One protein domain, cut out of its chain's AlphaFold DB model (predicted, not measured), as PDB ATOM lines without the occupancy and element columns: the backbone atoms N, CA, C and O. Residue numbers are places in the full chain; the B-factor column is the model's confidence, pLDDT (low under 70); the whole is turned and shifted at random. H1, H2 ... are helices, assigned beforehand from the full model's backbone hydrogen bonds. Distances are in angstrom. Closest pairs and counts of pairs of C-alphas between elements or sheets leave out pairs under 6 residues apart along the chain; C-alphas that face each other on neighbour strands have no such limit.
ATOM      1  N   TRP A   9      16.006 -41.921  14.572       94.94
ATOM      2  CA  TRP A   9      15.124 -42.838  15.319       94.94
ATOM      3  C   TRP A   9      13.803 -42.201  15.775       94.94
ATOM      4  O   TRP A   9      12.811 -42.921  15.957       94.94
ATOM      5  N   SER A  10      13.776 -40.873  15.945       95.25
ATOM      6  CA  SER A  10      12.554 -40.120  16.247       95.25
ATOM      7  C   SER A  10      11.738 -39.760  15.017       95.25
ATOM      8  O   SER A  10      10.595 -39.325  15.174       95.25
ATOM      9  N   HIS A  11      12.265 -39.984  13.809       95.50
ATOM     10  CA  HIS A  11      11.510 -39.780  12.584       95.50
ATOM     11  C   HIS A  11      10.304 -40.729  12.521       95.50
ATOM     12  O   HIS A  11      10.368 -41.893  12.931       95.50
ATOM     13  N   LYS A  12       9.195 -40.255  11.955       95.62
ATOM     14  CA  LYS A  12       7.988 -41.054  11.712       95.62
ATOM     15  C   LYS A  12       8.283 -42.261  10.819       95.62
ATOM     16  O   LYS A  12       7.695 -43.323  11.014       95.62
ATOM     17  N   LYS A  13       9.221 -42.102   9.882       95.06
ATOM     18  CA  LYS A  13       9.703 -43.136   8.956       95.06
ATOM     19  C   LYS A  13      11.244 -43.138   8.883       95.06
ATOM     20  O   LYS A  13      11.802 -42.521   7.982       95.06
ATOM     21  N   PRO A  14      11.954 -43.731   9.862       92.62
ATOM     22  CA  PRO A  14      13.415 -43.604  10.021       92.62
ATOM     23  C   PRO A  14      14.257 -44.033   8.820       92.62
ATOM     24  O   PRO A  14      15.364 -43.537   8.637       92.62
ATOM     25  N   PHE A  15      13.734 -44.953   8.011       94.69
ATOM     26  CA  PHE A  15      14.461 -45.565   6.902       94.69
ATOM     27  C   PHE A  15      14.120 -44.962   5.533       94.69
ATOM     28  O   PHE A  15      14.787 -45.291   4.560       94.69
ATOM     29  N   ASP A  16      13.149 -44.044   5.454       94.50
ATOM     30  CA  ASP A  16      12.796 -43.353   4.202       94.50
ATOM     31  C   ASP A  16      13.884 -42.357   3.762       94.50
ATOM     32  O   ASP A  16      13.843 -41.871   2.637       94.50
ATOM     33  N   MET A  17      14.827 -42.012   4.654       87.75
ATOM     34  CA  MET A  17      15.865 -40.990   4.434       87.75
ATOM     35  C   MET A  17      15.294 -39.675   3.866       87.75
ATOM     36  O   MET A  17      15.914 -39.015   3.035       87.75
ATOM     37  N   ALA A  18      14.086 -39.307   4.307       92.06
ATOM     38  CA  ALA A  18      13.378 -38.127   3.831       92.06
ATOM     39  C   ALA A  18      14.199 -36.850   4.065       92.06
ATOM     40  O   ALA A  18      14.839 -36.684   5.104       92.06
ATOM     41  N   GLN A  19      14.129 -35.910   3.119       93.25
ATOM     42  CA  GLN A  19      14.843 -34.632   3.215       93.25
ATOM     43  C   GLN A  19      14.356 -33.775   4.394       93.25
ATOM     44  O   GLN A  19      15.072 -32.890   4.858       93.25
ATOM     45  N   HIS A  20      13.110 -33.962   4.830       93.94
ATOM     46  CA  HIS A  20      12.489 -33.172   5.888       93.94
ATOM     47  C   HIS A  20      12.145 -34.075   7.062       93.94
ATOM     48  O   HIS A  20      11.608 -35.165   6.882       93.94
ATOM     49  N   TYR A  21      12.455 -33.601   8.265       93.25
ATOM     50  CA  TYR A  21      12.167 -34.326   9.490       93.25
ATOM     51  C   TYR A  21      10.681 -34.223   9.850       93.25
ATOM     52  O   TYR A  21      10.175 -33.148  10.165       93.25
ATOM     53  N   GLU A  22      10.007 -35.366   9.889       94.75
ATOM     54  CA  GLU A  22       8.696 -35.540  10.502       94.75
ATOM     55  C   GLU A  22       8.835 -36.318  11.823       94.75
ATOM     56  O   GLU A  22       9.227 -37.487  11.799       94.75
ATOM     57  N   PRO A  23       8.497 -35.740  12.990       94.50
ATOM     58  CA  PRO A  23       8.565 -36.460  14.258       94.50
ATOM     59  C   PRO A  23       7.524 -37.585  14.331       94.50
ATOM     60  O   PRO A  23       6.387 -37.444  13.879       94.50
ATOM     61  N   ALA A  24       7.871 -38.690  14.989       94.94
ATOM     62  CA  ALA A  24       6.928 -39.760  15.300       94.94
ATOM     63  C   ALA A  24       5.753 -39.254  16.161       94.94
ATOM     64  O   ALA A  24       5.899 -38.372  17.009       94.94
ATOM     65  N   ASN A  25       4.566 -39.846  16.003       93.81
ATOM     66  CA  ASN A  25       3.369 -39.452  16.765       93.81
ATOM     67  C   ASN A  25       3.346 -39.975  18.213       93.81
ATOM     68  O   ASN A  25       2.513 -39.542  18.999       93.81
ATOM     69  N   SER A  26       4.265 -40.873  18.572       93.62
ATOM     70  CA  SER A  26       4.400 -41.434  19.919       93.62
ATOM     71  C   SER A  26       5.611 -40.860  20.658       93.62
ATOM     72  O   SER A  26       6.364 -40.042  20.118       93.62
ATOM     73  N   ILE A  27       5.846 -41.349  21.880       94.25
ATOM     74  CA  ILE A  27       7.024 -41.019  22.694       94.25
ATOM     75  C   ILE A  27       8.354 -41.256  21.961       94.25
ATOM     76  O   ILE A  27       9.348 -40.605  22.272       94.25
ATOM     77  N   ARG A  28       8.366 -42.096  20.913       93.94
ATOM     78  CA  ARG A  28       9.525 -42.307  20.033       93.94
ATOM     79  C   ARG A  28      10.125 -41.012  19.489       93.94
ATOM     80  O   ARG A  28      11.315 -40.998  19.208       93.94
ATOM     81  N   ARG A  29       9.354 -39.921  19.394       94.31
ATOM     82  CA  ARG A  29       9.875 -38.599  18.999       94.31
ATOM     83  C   ARG A  29      10.997 -38.058  19.899       94.31
ATOM     84  O   ARG A  29      11.642 -37.095  19.514       94.31
ATOM     85  N   TYR A  30      11.206 -38.643  21.081       94.38
ATOM     86  CA  TYR A  30      12.294 -38.297  22.003       94.38
ATOM     87  C   TYR A  30      13.576 -39.114  21.789       94.38
ATOM     88  O   TYR A  30      14.605 -38.783  22.378       94.38
ATOM     89  N   LEU A  31      13.534 -40.152  20.947       95.00
ATOM     90  CA  LEU A  31      14.730 -40.871  20.510       95.00
ATOM     91  C   LEU A  31      15.569 -39.977  19.587       95.00
ATOM     92  O   LEU A  31      15.083 -38.987  19.046       95.00
ATOM     93  N   CYS A  32      16.836 -40.324  19.386       95.19
ATOM     94  CA  CYS A  32      17.728 -39.531  18.544       95.19
ATOM     95  C   CYS A  32      18.527 -40.430  17.594       95.19
ATOM     96  O   CYS A  32      18.105 -40.675  16.462       95.19
ATOM     97  N   GLY A  33      19.663 -40.945  18.058       95.06
ATOM     98  CA  GLY A  33      20.523 -41.842  17.296       95.06
ATOM     99  C   GLY A  33      20.248 -43.322  17.549       95.06
ATOM    100  O   GLY A  33      19.341 -43.699  18.296       95.06
ATOM    101  N   THR A  34      21.097 -44.155  16.951       96.12
ATOM    102  CA  THR A  34      21.196 -45.579  17.287       96.12
ATOM    103  C   THR A  34      21.578 -45.734  18.753       96.12
ATOM    104  O   THR A  34      22.481 -45.052  19.234       96.12
ATOM    105  N   GLN A  35      20.888 -46.619  19.465       95.88
ATOM    106  CA  GLN A  35      21.136 -46.855  20.885       95.88
ATOM    107  C   GLN A  35      22.319 -47.816  21.094       95.88
ATOM    108  O   GLN A  35      22.565 -48.667  20.235       95.88
ATOM    109  N   PRO A  36      23.042 -47.731  22.226       97.31
ATOM    110  CA  PRO A  36      24.063 -48.711  22.590       97.31
ATOM    111  C   PRO A  36      23.398 -50.055  22.926       97.31
ATOM    112  O   PRO A  36      23.029 -50.311  24.070       97.31
ATOM    113  N   VAL A  37      23.211 -50.899  21.904       96.25
ATOM    114  CA  VAL A  37      22.318 -52.073  21.950       96.25
ATOM    115  C   VAL A  37      22.624 -53.011  23.122       96.25
ATOM    116  O   VAL A  37      21.696 -53.413  23.813       96.25
ATOM    117  N   ILE A  38      23.903 -53.296  23.393       97.44
ATOM    118  CA  ILE A  38      24.313 -54.204  24.481       97.44
ATOM    119  C   ILE A  38      23.968 -53.619  25.858       97.44
ATOM    120  O   ILE A  38      23.354 -54.284  26.682       97.44
ATOM    121  N   SER A  39      24.332 -52.363  26.129       97.50
ATOM    122  CA  SER A  39      24.007 -51.729  27.415       97.50
ATOM    123  C   SER A  39      22.498 -51.581  27.610       97.50
ATOM    124  O   SER A  39      22.005 -51.741  28.721       97.50
ATOM    125  N   MET A  40      21.763 -51.298  26.531       96.94
ATOM    126  CA  MET A  40      20.308 -51.179  26.561       96.94
ATOM    127  C   MET A  40      19.628 -52.520  26.857       96.94
ATOM    128  O   MET A  40      18.684 -52.540  27.640       96.94
ATOM    129  N   SER A  41      20.106 -53.634  26.288       96.94
ATOM    130  CA  SER A  41      19.512 -54.953  26.545       96.94
ATOM    131  C   SER A  41      19.689 -55.402  27.998       96.94
ATOM    132  O   SER A  41      18.822 -56.076  28.536       96.94
ATOM    133  N   LEU A  42      20.763 -54.985  28.679       97.19
ATOM    134  CA  LEU A  42      20.989 -55.323  30.094       97.19
ATOM    135  C   LEU A  42      19.981 -54.671  31.060       97.19
ATOM    136  O   LEU A  42      19.846 -55.127  32.195       97.19
ATOM    137  N   ILE A  43      19.253 -53.633  30.630       97.31
ATOM    138  CA  ILE A  43      18.190 -53.009  31.438       97.31
ATOM    139  C   ILE A  43      17.040 -53.998  31.681       97.31
ATOM    140  O   ILE A  43      16.431 -53.966  32.752       97.31
ATOM    141  N   GLU A  44      16.771 -54.893  30.725       96.88
ATOM    142  CA  GLU A  44      15.693 -55.887  30.791       96.88
ATOM    143  C   GLU A  44      15.803 -56.758  32.044       96.88
ATOM    144  O   GLU A  44      14.830 -56.887  32.779       96.88
ATOM    145  N   CYS A  45      17.014 -57.207  32.397       96.38
ATOM    146  CA  CYS A  45      17.249 -58.002  33.605       96.38
ATOM    147  C   CYS A  45      16.794 -57.290  34.890       96.38
ATOM    148  O   CYS A  45      16.262 -57.917  35.803       96.38
ATOM    149  N   GLY A  46      17.007 -55.973  34.974       95.50
ATOM    150  CA  GLY A  46      16.545 -55.175  36.108       95.50
ATOM    151  C   GLY A  46      15.025 -55.043  36.122       95.50
ATOM    152  O   GLY A  46      14.403 -55.231  37.165       95.50
ATOM    153  N   VAL A  47      14.424 -54.756  34.963       96.62
ATOM    154  CA  VAL A  47      12.965 -54.636  34.812       96.62
ATOM    155  C   VAL A  47      12.268 -55.943  35.177       96.62
ATOM    156  O   VAL A  47      11.299 -55.908  35.932       96.62
ATOM    157  N   ASP A  48      12.794 -57.084  34.736       96.94
ATOM    158  CA  ASP A  48      12.246 -58.404  35.044       96.94
ATOM    159  C   ASP A  48      12.166 -58.648  36.550       96.94
ATOM    160  O   ASP A  48      11.130 -59.088  37.045       96.94
ATOM    161  N   ILE A  49      13.204 -58.297  37.316       96.56
ATOM    162  CA  ILE A  49      13.175 -58.417  38.784       96.56
ATOM    163  C   ILE A  49      12.015 -57.602  39.374       96.56
ATOM    164  O   ILE A  49      11.297 -58.092  40.246       96.56
ATOM    165  N   PHE A  50      11.795 -56.378  38.886       95.62
ATOM    166  CA  PHE A  50      10.692 -55.532  39.347       95.62
ATOM    167  C   PHE A  50       9.316 -56.037  38.901       95.62
ATOM    168  O   PHE A  50       8.361 -55.850  39.645       95.62
ATOM    169  N   LEU A  51       9.197 -56.697  37.747       95.81
ATOM    170  CA  LEU A  51       7.940 -57.312  37.301       95.81
ATOM    171  C   LEU A  51       7.518 -58.494  38.186       95.81
ATOM    172  O   LEU A  51       6.326 -58.755  38.330       95.81
ATOM    173  N   HIS A  52       8.481 -59.188  38.801       95.19
ATOM    174  CA  HIS A  52       8.216 -60.252  39.774       95.19
ATOM    175  C   HIS A  52       7.992 -59.725  41.200       95.19
ATOM    176  O   HIS A  52       7.495 -60.457  42.060       95.19
ATOM    177  N   ALA A  53       8.375 -58.477  41.475       94.31
ATOM    178  CA  ALA A  53       8.261 -57.866  42.787       94.31
ATOM    179  C   ALA A  53       7.021 -56.967  42.897       94.31
ATOM    180  O   ALA A  53       6.558 -56.356  41.940       94.31
TER     181      ALA A  53
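This is residues 9 to 53 of the 145 residues of the protein "Kynureninase" of Enterobacteriaceae bacterium TzEc077 (UniProt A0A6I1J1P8). One straight helix, H2, sticks out as a long arm from a small looped head made by residues 9 to 35, which fold back on themselves and hold the single-turn helix H1. The arm makes much of the length, and residues 36 to 53 stand free. The printed part has 45 residues with two named helices, H1 then H2, and no named strand; the class is all helix, though under half of the residues, 20 of 45, are in named elements. The whole is extended, with a radius of gyration of the C-alphas of 14.5 A, and the C-alphas span 45 by 21 by 13 A.

The printed part begins at Trp 9, C-alpha at (15.124, -42.838, 15.319). Residues 9 to 26 hold no named element. H1, residues 27 to 30, begins with C-alpha 27 at (7.024, -41.019, 22.694). H2, residues 37 to 52, is 24.2 A from first to last C-alpha and ends with C-alpha 52 at (8.216, -60.252, 39.774).

A short link of 6 residues joins H1 to H2, and the two helices are apart, with no C-alpha of the one within 8 A of the other. In H2, 8 of 12 O i to N i+4 pairs are within hydrogen-bond range. H1 is too short for such a pair, but its one O i to N i+3 pair is within range.

The two C-alphas farthest apart are those of Gln 19 and Ala 53, at 46.4 A. The C-alphas of Trp 9 and Ala 53, the first and last printed, are 32.1 A apart. The printed part has no cut. Its mean pLDDT is 95.1, and no printed residue is under 70.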